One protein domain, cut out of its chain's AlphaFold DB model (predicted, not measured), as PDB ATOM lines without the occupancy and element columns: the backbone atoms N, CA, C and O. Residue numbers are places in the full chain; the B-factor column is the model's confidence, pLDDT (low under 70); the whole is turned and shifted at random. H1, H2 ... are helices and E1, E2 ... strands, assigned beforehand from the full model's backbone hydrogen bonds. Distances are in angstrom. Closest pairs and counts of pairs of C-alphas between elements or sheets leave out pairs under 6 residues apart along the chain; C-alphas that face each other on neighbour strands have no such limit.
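What this domain is: This is residues 13 to 107 of the 121 residues of the protein "Hypothetical protein" of Rotaria socialis (UniProt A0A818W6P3). With little regular structure, this model is a small sheet, E1 E5 E4, with H1 over one face, and beyond it a thin hairpin, E2 and E3, whose loop sticks out at residues 34 to 39. The 95 printed residues run E1 E2 E3 E4 E5 H1, mixed in class, with 37 in named elements. Both sheets are antiparallel; the whole is loose, radius of gyration of the C-alphas 16.0 A, spanning 55 by 31 by 22 A.

How they stand to each other: Start at E1, residues 13 to 17, antiparallel to E5, residues 80 to 87; N 15 and O 83, 2.8 A apart, are within hydrogen-bond range. Next find the hairpin of E2, residues 25 to 27, and E3, residues 44 to 46, with N 26 and O 45 at 2.9 A. E4, residues 64 to 67, forms a hairpin with E5, with N 82 and O 65 at 2.8 A. H1, residues 93 to 106, is on the sheet at a height of 10.1 A, with 9 of 10 O i to N i+4 pairs within range; its closest C-alphas to E4 are Gln 97 and Leu 67, 7.5 A.

Where its parts are: Find C-alpha 13 at (199.637, 194.550, 133.941), where E1 begins. E5 spans 19.1 A; H1 spans 19.7 A to C-alpha 106 at (187.908, 181.484, 127.396).

The domain as a whole: The printed part has no cut. Links E2 to E3, E3 to E4 and E4 to E5 are long. Residues 30 to 36, 38 and 73 are under pLDDT 70.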
ATOM      1  N   PHE A  13     198.551 195.241 134.628       93.12
ATOM      2  CA  PHE A  13     199.637 194.550 133.941       93.12
ATOM      3  C   PHE A  13     200.108 193.340 134.745       93.12
ATOM      4  O   PHE A  13     200.589 193.471 135.875       93.12
ATOM      5  N   ILE A  14     199.998 192.160 134.132       93.62
ATOM      6  CA  ILE A  14     200.320 190.871 134.746       93.62
ATOM      7  C   ILE A  14     201.327 190.144 133.858       93.62
ATOM      8  O   ILE A  14     201.066 189.890 132.682       93.62
ATOM      9  N   ILE A  15     202.469 189.772 134.430       94.00
ATOM     10  CA  ILE A  15     203.433 188.877 133.790       94.00
ATOM     11  C   ILE A  15     203.035 187.440 134.100       94.00
ATOM     12  O   ILE A  15     202.844 187.082 135.261       94.00
ATOM     13  N   VAL A  16     202.963 186.610 133.061       93.00
ATOM     14  CA  VAL A  16     202.715 185.173 133.186       93.00
ATOM     15  C   VAL A  16     203.994 184.419 132.858       93.00
ATOM     16  O   VAL A  16     204.408 184.355 131.703       93.00
ATOM     17  N   GLN A  17     204.611 183.812 133.865       92.88
ATOM     18  CA  GLN A  17     205.739 182.914 133.681       92.88
ATOM     19  C   GLN A  17     205.241 181.473 133.700       92.88
ATOM     20  O   GLN A  17     204.891 180.927 134.746       92.88
ATOM     21  N   LYS A  18     205.210 180.852 132.523       88.12
ATOM     22  CA  LYS A  18     204.795 179.453 132.382       88.12
ATOM     23  C   LYS A  18     205.943 178.479 132.489       88.12
ATOM     24  O   LYS A  18     205.746 177.427 133.078       88.12
ATOM     25  N   ASP A  19     207.130 178.880 132.041       86.38
ATOM     26  CA  ASP A  19     208.361 178.105 132.152       86.38
ATOM     27  C   ASP A  19     209.190 178.528 133.375       86.38
ATOM     28  O   ASP A  19     209.761 179.618 133.437       86.38
ATOM     29  N   HIS A  20     209.216 177.667 134.392       89.38
ATOM     30  CA  HIS A  20     209.966 177.827 135.637       89.38
ATOM     31  C   HIS A  20     210.215 176.463 136.288       89.38
ATOM     32  O   HIS A  20     209.590 175.463 135.943       89.38
ATOM     33  N   ASN A  21     211.092 176.421 137.292       89.06
ATOM     34  CA  ASN A  21     211.480 175.173 137.960       89.06
ATOM     35  C   ASN A  21     210.633 174.830 139.199       89.06
ATOM     36  O   ASN A  21     210.816 173.774 139.797       89.06
ATOM     37  N   THR A  22     209.681 175.685 139.581       88.94
ATOM     38  CA  THR A  22     208.761 175.414 140.699       88.94
ATOM     39  C   THR A  22     207.759 174.308 140.348       88.94
ATOM     40  O   THR A  22     207.137 174.339 139.283       88.94
ATOM     41  N   ARG A  23     207.594 173.327 141.241       87.94
ATOM     42  CA  ARG A  23     206.631 172.218 141.134       87.94
ATOM     43  C   ARG A  23     205.947 172.002 142.478       87.94
ATOM     44  O   ARG A  23     206.579 172.178 143.516       87.94
ATOM     45  N   PHE A  24     204.687 171.576 142.445       88.19
ATOM     46  CA  PHE A  24     203.887 171.327 143.643       88.19
ATOM     47  C   PHE A  24     203.267 169.946 143.618       88.19
ATOM     48  O   PHE A  24     202.797 169.477 142.580       88.19
ATOM     49  N   PHE A  25     203.233 169.331 144.791       88.31
ATOM     50  CA  PHE A  25     202.767 167.973 144.982       88.31
ATOM     51  C   PHE A  25     201.891 167.906 146.227       88.31
ATOM     52  O   PHE A  25     202.228 168.490 147.256       88.31
ATOM     53  N   ILE A  26     200.786 167.173 146.134       86.38
ATOM     54  CA  ILE A  26     199.904 166.878 147.263       86.38
ATOM     55  C   ILE A  26     200.260 165.486 147.777       86.38
ATOM     56  O   ILE A  26     200.377 164.541 146.994       86.38
ATOM     57  N   GLU A  27     200.443 165.345 149.087       85.94
ATOM     58  CA  GLU A  27     200.642 164.036 149.709       85.94
ATOM     59  C   GLU A  27     199.343 163.222 149.670       85.94
ATOM     60  O   GLU A  27     198.271 163.686 150.064       85.94
ATOM     61  N   TYR A  28     199.431 161.986 149.179       76.94
ATOM     62  CA  TYR A  28     198.279 161.103 149.077       76.94
ATOM     63  C   TYR A  28     197.992 160.463 150.442       76.94
ATOM     64  O   TYR A  28     198.594 159.458 150.813       76.94
ATOM     65  N   SER A  29     197.055 161.028 151.208       70.00
ATOM     66  CA  SER A  29     196.788 160.581 152.587       70.00
ATOM     67  C   SER A  29     195.934 159.306 152.707       70.00
ATOM     68  O   SER A  29     195.637 158.857 153.816       70.00
ATOM     69  N   ASN A  30     195.542 158.668 151.596       61.41
ATOM     70  CA  ASN A  30     194.566 157.577 151.622       61.41
ATOM     71  C   ASN A  30     195.211 156.178 151.552       61.41
ATOM     72  O   ASN A  30     195.240 155.523 150.514       61.41
ATOM     73  N   ASN A  31     195.670 155.665 152.698       54.72
ATOM     74  CA  ASN A  31     196.233 154.308 152.840       54.72
ATOM     75  C   ASN A  31     195.216 153.154 152.673       54.72
ATOM     76  O   ASN A  31     195.594 151.986 152.755       54.72
ATOM     77  N   ARG A  32     193.918 153.442 152.485       54.47
ATOM     78  CA  ARG A  32     192.847 152.423 152.536       54.47
ATOM     79  C   ARG A  32     192.335 151.941 151.183       54.47
ATOM     80  O   ARG A  32     191.745 150.868 151.123       54.47
ATOM     81  N   ASN A  33     192.611 152.663 150.101       55.47
ATOM     82  CA  ASN A  33     192.150 152.280 148.772       55.47
ATOM     83  C   ASN A  33     193.339 151.788 147.954       55.47
ATOM     84  O   ASN A  33     194.062 152.572 147.341       55.47
ATOM     85  N   ARG A  34     193.545 150.463 147.931       56.66
ATOM     86  CA  ARG A  34     194.323 149.867 146.840       56.66
ATOM     87  C   ARG A  34     193.659 150.309 145.539       56.66
ATOM     88  O   ARG A  34     192.432 150.279 145.437       56.66
ATOM     89  N   SER A  35     194.460 150.731 144.563       60.69
ATOM     90  CA  SER A  35     193.952 150.969 143.212       60.69
ATOM     91  C   SER A  35     193.121 149.757 142.775       60.69
ATOM     92  O   SER A  35     193.421 148.632 143.187       60.69
ATOM     93  N   ARG A  36     192.115 149.950 141.912       60.97
ATOM     94  CA  ARG A  36     191.277 148.873 141.338       60.97
ATOM     95  C   ARG A  36     192.110 147.721 140.733       60.97
ATOM     96  O   ARG A  36     191.612 146.615 140.564       60.97
ATOM     97  N   ASN A  37     193.397 147.978 140.492       70.06
ATOM     98  CA  ASN A  37     194.390 147.087 139.904       70.06
ATOM     99  C   ASN A  37     195.347 146.465 140.953       70.06
ATOM    100  O   ASN A  37     196.393 145.932 140.592       70.06
ATOM    101  N   GLY A  38     195.069 146.606 142.255       69.38
ATOM    102  CA  GLY A  38     195.870 146.053 143.357       69.38
ATOM    103  C   GLY A  38     197.185 146.781 143.665       69.38
ATOM    104  O   GLY A  38     197.882 146.390 144.601       69.38
ATOM    105  N   ARG A  39     197.532 147.840 142.920       72.12
ATOM    106  CA  ARG A  39     198.757 148.626 143.138       72.12
ATOM    107  C   ARG A  39     198.600 149.600 144.317       72.12
ATOM    108  O   ARG A  39     197.513 150.175 144.468       72.12
ATOM    109  N   PRO A  40     199.654 149.802 145.132       71.12
ATOM    110  CA  PRO A  40     199.650 150.856 146.138       71.12
ATOM    111  C   PRO A  40     199.490 152.219 145.445       71.12
ATOM    112  O   PRO A  40     200.024 152.405 144.346       71.12
ATOM    113  N   PRO A  41     198.727 153.154 146.033       74.69
ATOM    114  CA  PRO A  41     198.617 154.498 145.487       74.69
ATOM    115  C   PRO A  41     199.982 155.211 145.498       74.69
ATOM    116  O   PRO A  41     200.849 154.869 146.309       74.69
ATOM    117  N   PRO A  42     200.204 156.193 144.604       77.88
ATOM    118  CA  PRO A  42     201.423 156.991 144.628       77.88
ATOM    119  C   PRO A  42     201.497 157.808 145.923       77.88
ATOM    120  O   PRO A  42     200.476 158.272 146.417       77.88
ATOM    121  N   LYS A  43     202.707 158.018 146.457       82.06
ATOM    122  CA  LYS A  43     202.931 158.834 147.667       82.06
ATOM    123  C   LYS A  43     202.530 160.301 147.463       82.06
ATOM    124  O   LYS A  43     202.045 160.948 148.386       82.06
ATOM    125  N   TYR A  44     202.723 160.805 146.247       84.25
ATOM    126  CA  TYR A  44     202.430 162.178 145.861       84.25
ATOM    127  C   TYR A  44     201.606 162.205 144.578       84.25
ATOM    128  O   TYR A  44     201.818 161.384 143.684       84.25
ATOM    129  N   VAL A  45     200.694 163.166 144.480       85.31
ATOM    130  CA  VAL A  45     199.883 163.423 143.288       85.31
ATOM    131  C   VAL A  45     200.000 164.883 142.860       85.31
ATOM    132  O   VAL A  45     200.345 165.757 143.657       85.31
ATOM    133  N   ASN A  46     199.719 165.137 141.584       86.31
ATOM    134  CA  ASN A  46     199.632 166.486 141.040       86.31
ATOM    135  C   ASN A  46     198.543 167.300 141.753       86.31
ATOM    136  O   ASN A  46     197.538 166.750 142.212       86.31
ATOM    137  N   MET A  47     198.723 168.622 141.803       87.00
ATOM    138  CA  MET A  47     197.673 169.517 142.292       87.00
ATOM    139  C   MET A  47     196.423 169.461 141.416       87.00
ATOM    140  O   MET A  47     196.510 169.270 140.203       87.00
ATOM    141  N   SER A  48     195.259 169.680 142.024       87.00
ATOM    142  CA  SER A  48     194.007 169.811 141.283       87.00
ATOM    143  C   SER A  48     194.033 171.031 140.361       87.00
ATOM    144  O   SER A  48     194.749 172.009 140.590       87.00
ATOM    145  N   ILE A  49     193.232 170.977 139.303       89.00
ATOM    146  CA  ILE A  49     192.938 172.157 138.489       89.00
ATOM    147  C   ILE A  49     192.282 173.237 139.362       89.00
ATOM    148  O   ILE A  49     191.519 172.917 140.273       89.00
ATOM    149  N   GLY A  50     192.621 174.501 139.124       88.38
ATOM    150  CA  GLY A  50     192.171 175.639 139.927       88.38
ATOM    151  C   GLY A  50     192.902 175.811 141.261       88.38
ATOM    152  O   GLY A  50     192.593 176.746 141.990       88.38
ATOM    153  N   ALA A  51     193.873 174.953 141.595       90.62
ATOM    154  CA  ALA A  51     194.683 175.150 142.793       90.62
ATOM    155  C   ALA A  51     195.523 176.430 142.671       90.62
ATOM    156  O   ALA A  51     196.261 176.600 141.692       90.62
ATOM    157  N   VAL A  52     195.420 177.290 143.683       92.75
ATOM    158  CA  VAL A  52     196.166 178.544 143.808       92.75
ATOM    159  C   VAL A  52     197.124 178.460 144.991       92.75
ATOM    160  O   VAL A  52     196.794 177.871 146.020       92.75
ATOM    161  N   ILE A  53     198.316 179.040 144.839       91.31
ATOM    162  CA  ILE A  53     199.280 179.212 145.928       91.31
ATOM    163  C   ILE A  53     199.772 180.659 145.953       91.31
ATOM    164  O   ILE A  53     200.446 181.102 145.023       91.31
ATOM    165  N   ASP A  54     199.476 181.361 147.043       89.50
ATOM    166  CA  ASP A  54     199.670 182.806 147.207       89.50
ATOM    167  C   ASP A  54     200.200 183.220 148.599       89.50
ATOM    168  O   ASP A  54     200.213 184.400 148.929       89.50
ATOM    169  N   THR A  55     200.663 182.274 149.430       83.69
ATOM    170  CA  THR A  55     201.057 182.549 150.830       83.69
ATOM    171  C   THR A  55     202.537 182.296 151.129       83.69
ATOM    172  O   THR A  55     203.280 183.223 151.429       83.69
ATOM    173  N   THR A  56     203.001 181.045 151.075       78.56
ATOM    174  CA  THR A  56     204.299 180.667 151.685       78.56
ATOM    175  C   THR A  56     205.524 180.878 150.787       78.56
ATOM    176  O   THR A  56     206.646 181.001 151.266       78.56
ATOM    177  N   ILE A  57     205.335 180.865 149.472       81.06
ATOM    178  CA  ILE A  57     206.409 180.751 148.461       81.06
ATOM    179  C   ILE A  57     206.411 181.916 147.464       81.06
ATOM    180  O   ILE A  57     207.021 181.842 146.396       81.06
ATOM    181  N   VAL A  58     205.647 182.949 147.790       85.06
ATOM    182  CA  VAL A  58     205.451 184.144 146.980       85.06
ATOM    183  C   VAL A  58     206.258 185.300 147.562       85.06
ATOM    184  O   VAL A  58     206.816 185.196 148.655       85.06
ATOM    185  N   HIS A  59     206.403 186.383 146.804       80.00
ATOM    186  CA  HIS A  59     207.224 187.498 147.254       80.00
ATOM    187  C   HIS A  59     206.453 188.286 148.324       80.00
ATOM    188  O   HIS A  59     205.323 188.682 148.062       80.00
ATOM    189  N   PRO A  60     207.034 188.582 149.499       79.94
ATOM    190  CA  PRO A  60     206.287 189.190 150.605       79.94
ATOM    191  C   PRO A  60     205.758 190.599 150.293       79.94
ATOM    192  O   PRO A  60     204.793 191.034 150.911       79.94
ATOM    193  N   ASN A  61     206.377 191.303 149.338       81.81
ATOM    194  CA  ASN A  61     206.048 192.698 149.027       81.81
ATOM    195  C   ASN A  61     205.362 192.891 147.667       81.81
ATOM    196  O   ASN A  61     204.946 194.006 147.366       81.81
ATOM    197  N   ASN A  62     205.286 191.852 146.826       82.19
ATOM    198  CA  ASN A  62     204.705 191.977 145.486       82.19
ATOM    199  C   ASN A  62     203.512 191.037 145.387       82.19
ATOM    200  O   ASN A  62     203.584 189.906 145.855       82.19
ATOM    201  N   THR A  63     202.451 191.468 144.715       87.69
ATOM    202  CA  THR A  63     201.301 190.599 144.468       87.69
ATOM    203  C   THR A  63     201.661 189.578 143.391       87.69
ATOM    204  O   THR A  63     201.720 189.889 142.198       87.69
ATOM    205  N   ASN A  64     201.923 188.342 143.804       92.19
ATOM    206  CA  ASN A  64     202.135 187.216 142.908       92.19
ATOM    207  C   ASN A  64     201.526 185.925 143.447       92.19
ATOM    208  O   ASN A  64     201.349 185.752 144.647       92.19
ATOM    209  N   PHE A  65     201.189 185.017 142.534       93.88
ATOM    210  CA  PHE A  65     200.566 183.739 142.863       93.88
ATOM    211  C   PHE A  65     200.892 182.681 141.809       93.88
ATOM    212  O   PHE A  65     201.160 182.990 140.647       93.88
ATOM    213  N   TYR A  66     200.853 181.415 142.207       93.25
ATOM    214  CA  TYR A  66     200.875 180.281 141.288       93.25
ATOM    215  C   TYR A  66     199.450 179.782 141.075       93.25
ATOM    216  O   TYR A  66     198.723 179.598 142.046       93.25
ATOM    217  N   LEU A  67     199.061 179.519 139.828       92.81
ATOM    218  CA  LEU A  67     197.750 178.957 139.496       92.81
ATOM    219  C   LEU A  67     197.907 177.747 138.576       92.81
ATOM    220  O   LEU A  67     198.525 177.813 137.508       92.81
ATOM    221  N   ASN A  68     197.312 176.628 138.986       91.12
ATOM    222  CA  ASN A  68     197.261 175.422 138.178       91.12
ATOM    223  C   ASN A  68     196.012 175.413 137.289       91.12
ATOM    224  O   ASN A  68     194.952 174.946 137.693       91.12
ATOM    225  N   SER A  69     196.132 175.915 136.064       85.81
ATOM    226  CA  SER A  69     194.982 176.058 135.161       85.81
ATOM    227  C   SER A  69     194.607 174.785 134.390       85.81
ATOM    228  O   SER A  69     193.568 174.765 133.744       85.81
ATOM    229  N   HIS A  70     195.410 173.715 134.441       83.38
ATOM    230  CA  HIS A  70     195.171 172.490 133.669       83.38
ATOM    231  C   HIS A  70     195.431 171.217 134.475       83.38
ATOM    232  O   HIS A  70     195.976 171.241 135.579       83.38
ATOM    233  N   ASN A  71     195.016 170.085 133.909       81.12
ATOM    234  CA  ASN A  71     195.273 168.768 134.470       81.12
ATOM    235  C   ASN A  71     196.327 168.047 133.621       81.12
ATOM    236  O   ASN A  71     196.013 167.601 132.517       81.12
ATOM    237  N   ALA A  72     197.565 167.918 134.105       73.12
ATOM    238  CA  ALA A  72     198.556 167.090 133.432       73.12
ATOM    239  C   ALA A  72     198.280 165.610 133.715       73.12
ATOM    240  O   ALA A  72     198.392 165.128 134.844       73.12
ATOM    241  N   HIS A  73     197.908 164.886 132.659       69.19
ATOM    242  CA  HIS A  73     197.529 163.479 132.750       69.19
ATOM    243  C   HIS A  73     198.724 162.541 132.996       69.19
ATOM    244  O   HIS A  73     198.579 161.528 133.676       69.19
ATOM    245  N   GLN A  74     199.897 162.862 132.439       70.94
ATOM    246  CA  GLN A  74     201.096 162.008 132.500       70.94
ATOM    247  C   GLN A  74     202.359 162.728 132.992       70.94
ATOM    248  O   GLN A  74     203.284 162.064 133.457       70.94
ATOM    249  N   SER A  75     202.417 164.056 132.912       74.06
ATOM    250  CA  SER A  75     203.538 164.860 133.405       74.06
ATOM    251  C   SER A  75     203.230 165.469 134.773       74.06
ATOM    252  O   SER A  75     202.097 165.446 135.255       74.06
ATOM    253  N   VAL A  76     204.259 165.999 135.433       80.94
ATOM    254  CA  VAL A  76     204.075 166.788 136.654       80.94
ATOM    255  C   VAL A  76     203.473 168.138 136.277       80.94
ATOM    256  O   VAL A  76     203.995 168.801 135.380       80.94
ATOM    257  N   ASN A  77     202.426 168.566 136.988       80.31
ATOM    258  CA  ASN A  77     201.855 169.899 136.787       80.31
ATOM    259  C   ASN A  77     202.920 170.979 137.021       80.31
ATOM    260  O   ASN A  77     203.625 170.977 138.035       80.31
ATOM    261  N   GLN A  78     202.980 171.938 136.103       86.25
ATOM    262  CA  GLN A  78     203.762 173.162 136.233       86.25
ATOM    263  C   GLN A  78     202.798 174.356 136.281       86.25
ATOM    264  O   GLN A  78     202.397 174.870 135.236       86.25
ATOM    265  N   PRO A  79     202.347 174.756 137.485       90.00
ATOM    266  CA  PRO A  79     201.389 175.847 137.638       90.00
ATOM    267  C   PRO A  79     202.026 177.163 137.248       90.00
ATOM    268  O   PRO A  79     203.091 177.470 137.759       90.00
ATOM    269  N   SER A  80     201.369 177.944 136.395       92.31
ATOM    270  CA  SER A  80     201.919 179.215 135.921       92.31
ATOM    271  C   SER A  80     202.065 180.212 137.072       92.31
ATOM    272  O   SER A  80     201.173 180.321 137.916       92.31
ATOM    273  N   HIS A  81     203.178 180.942 137.087       93.25
ATOM    274  CA  HIS A  81     203.464 181.989 138.060       93.25
ATOM    275  C   HIS A  81     203.027 183.344 137.502       93.25
ATOM    276  O   HIS A  81     203.492 183.767 136.444       93.25
ATOM    277  N   TYR A  82     202.129 184.013 138.210       94.00
ATOM    278  CA  TYR A  82     201.575 185.306 137.839       94.00
ATOM    279  C   TYR A  82     202.172 186.381 138.726       94.00
ATOM    280  O   TYR A  82     202.139 186.257 139.948       94.00
ATOM    281  N   HIS A  83     202.699 187.434 138.115       94.06
ATOM    282  CA  HIS A  83     203.271 188.572 138.816       94.06
ATOM    283  C   HIS A  83     202.566 189.854 138.387       94.06
ATOM    284  O   HIS A  83     202.621 190.236 137.218       94.06
ATOM    285  N   VAL A  84     201.892 190.510 139.327       93.38
ATOM    286  CA  VAL A  84     201.166 191.757 139.081       93.38
ATOM    287  C   VAL A  84     202.141 192.916 139.252       93.38
ATOM    288  O   VAL A  84     202.645 193.145 140.348       93.38
ATOM    289  N   LEU A  85     202.430 193.633 138.164       92.69
ATOM    290  CA  LEU A  85     203.313 194.808 138.199       92.69
ATOM    291  C   LEU A  85     202.545 196.119 138.355       92.69
ATOM    292  O   LEU A  85     203.068 197.071 138.925       92.69
ATOM    293  N   LEU A  86     201.326 196.172 137.821       92.44
ATOM    294  CA  LEU A  86     200.468 197.350 137.848       92.44
ATOM    295  C   LEU A  86     199.018 196.902 137.998       92.44
ATOM    296  O   LEU A  86     198.610 195.938 137.351       92.44
ATOM    297  N   ASN A  87     198.246 197.597 138.826       92.62
ATOM    298  CA  ASN A  87     196.829 197.323 139.027       92.62
ATOM    299  C   ASN A  87     196.057 198.621 139.289       92.62
ATOM    300  O   ASN A  87     195.660 198.895 140.416       92.62
ATOM    301  N   GLU A  88     195.860 199.428 138.248       93.62
ATOM    302  CA  GLU A  88     195.083 200.677 138.332       93.62
ATOM    303  C   GLU A  88     193.569 200.428 138.383       93.62
ATOM    304  O   GLU A  88     192.804 201.324 138.719       93.62
ATOM    305  N   ILE A  89     193.126 199.217 138.024       91.94
ATOM    306  CA  ILE A  89     191.722 198.788 138.143       91.94
ATOM    307  C   ILE A  89     191.379 198.456 139.609       91.94
ATOM    308  O   ILE A  89     190.210 198.317 139.947       91.94
ATOM    309  N   GLU A  90     192.392 198.349 140.479       92.81
ATOM    310  CA  GLU A  90     192.247 198.046 141.910       92.81
ATOM    311  C   GLU A  90     191.555 196.701 142.190       92.81
ATOM    312  O   GLU A  90     190.904 196.518 143.216       92.81
ATOM    313  N   LEU A  91     191.735 195.721 141.297       92.31
ATOM    314  CA  LEU A  91     191.223 194.369 141.515       92.31
ATOM    315  C   LEU A  91     191.891 193.722 142.730       92.31
ATOM    316  O   LEU A  91     193.106 193.821 142.920       92.31
ATOM    317  N   THR A  92     191.105 193.000 143.514       93.44
ATOM    318  CA  THR A  92     191.618 192.165 144.600       93.44
ATOM    319  C   THR A  92     192.409 190.978 144.050       93.44
ATOM    320  O   THR A  92     192.253 190.568 142.897       93.44
ATOM    321  N   THR A  93     193.267 190.384 144.882       90.75
ATOM    322  CA  THR A  93     194.027 189.189 144.493       90.75
ATOM    323  C   THR A  93     193.094 188.042 144.090       90.75
ATOM    324  O   THR A  93     193.346 187.398 143.075       90.75
ATOM    325  N   ASP A  94     191.986 187.843 144.808       92.38
ATOM    326  CA  ASP A  94     190.993 186.804 144.504       92.38
ATOM    327  C   ASP A  94     190.317 187.039 143.143       92.38
ATOM    328  O   ASP A  94     190.152 186.112 142.346       92.38
ATOM    329  N   GLU A  95     189.974 188.291 142.828       93.94
ATOM    330  CA  GLU A  95     189.409 188.660 141.525       93.94
ATOM    331  C   GLU A  95     190.415 188.451 140.395       93.94
ATOM    332  O   GLU A  95     190.050 187.934 139.340       93.94
ATOM    333  N   LEU A  96     191.688 188.792 140.613       92.81
ATOM    334  CA  LEU A  96     192.756 188.561 139.641       92.81
ATOM    335  C   LEU A  96     192.978 187.067 139.391       92.81
ATOM    336  O   LEU A  96     193.125 186.654 138.237       92.81
ATOM    337  N   GLN A  97     192.974 186.252 140.446       93.19
ATOM    338  CA  GLN A  97     193.088 184.797 140.353       93.19
ATOM    339  C   GLN A  97     191.915 184.204 139.562       93.19
ATOM    340  O   GLN A  97     192.132 183.434 138.621       93.19
ATOM    341  N   LEU A  98     190.681 184.601 139.891       92.62
ATOM    342  CA  LEU A  98     189.472 184.118 139.227       92.62
ATOM    343  C   LEU A  98     189.400 184.568 137.763       92.62
ATOM    344  O   LEU A  98     189.120 183.754 136.883       92.62
ATOM    345  N   LEU A  99     189.696 185.840 137.485       91.88
ATOM    346  CA  LEU A  99     189.752 186.390 136.130       91.88
ATOM    347  C   LEU A  99     190.752 185.612 135.274       91.88
ATOM    348  O   LEU A  99     190.422 185.156 134.183       91.88
ATOM    349  N   THR A 100     191.960 185.413 135.794       90.75
ATOM    350  CA  THR A 100     193.025 184.670 135.115       90.75
ATOM    351  C   THR A 100     192.621 183.219 134.853       90.75
ATOM    352  O   THR A 100     192.867 182.685 133.769       90.75
ATOM    353  N   PHE A 101     191.963 182.576 135.822       91.12
ATOM    354  CA  PHE A 101     191.440 181.224 135.663       91.12
ATOM    355  C   PHE A 101     190.355 181.152 134.582       91.12
ATOM    356  O   PHE A 101     190.414 180.275 133.727       91.12
ATOM    357  N   HIS A 102     189.406 182.089 134.555       89.81
ATOM    358  CA  HIS A 102     188.378 182.134 133.514       89.81
ATOM    359  C   HIS A 102     188.956 182.417 132.125       89.81
ATOM    360  O   HIS A 102     188.558 181.763 131.163       89.81
ATOM    361  N   LEU A 103     189.927 183.329 132.013       87.50
ATOM    362  CA  LEU A 103     190.599 183.633 130.747       87.50
ATOM    363  C   LEU A 103     191.293 182.404 130.152       87.50
ATOM    364  O   LEU A 103     191.301 182.244 128.935       87.50
ATOM    365  N   TYR A 104     191.814 181.510 130.996       84.38
ATOM    366  CA  TYR A 104     192.391 180.250 130.534       84.38
ATOM    367  C   TYR A 104     191.377 179.374 129.775       84.38
ATOM    368  O   TYR A 104     191.725 178.783 128.757       84.38
ATOM    369  N   PHE A 105     190.121 179.302 130.230       82.25
ATOM    370  CA  PHE A 105     189.067 178.532 129.545       82.25
ATOM    371  C   PHE A 105     188.351 179.312 128.443       82.25
ATOM    372  O   PHE A 105     187.681 178.707 127.611       82.25
ATOM    373  N   ALA A 106     188.467 180.639 128.442       83.06
ATOM    374  CA  ALA A 106     187.908 181.484 127.396       83.06
ATOM    375  C   ALA A 106     188.692 181.391 126.076       83.06
ATOM    376  O   ALA A 106     188.192 181.842 125.045       83.06
ATOM    377  N   ASP A 107     189.900 180.811 126.079       70.19
ATOM    378  CA  ASP A 107     190.637 180.563 124.843       70.19
ATOM    379  C   ASP A 107     189.900 179.523 123.987       70.19
ATOM    380  O   ASP A 107     189.856 178.329 124.295       70.19
TER     381      ASP A 107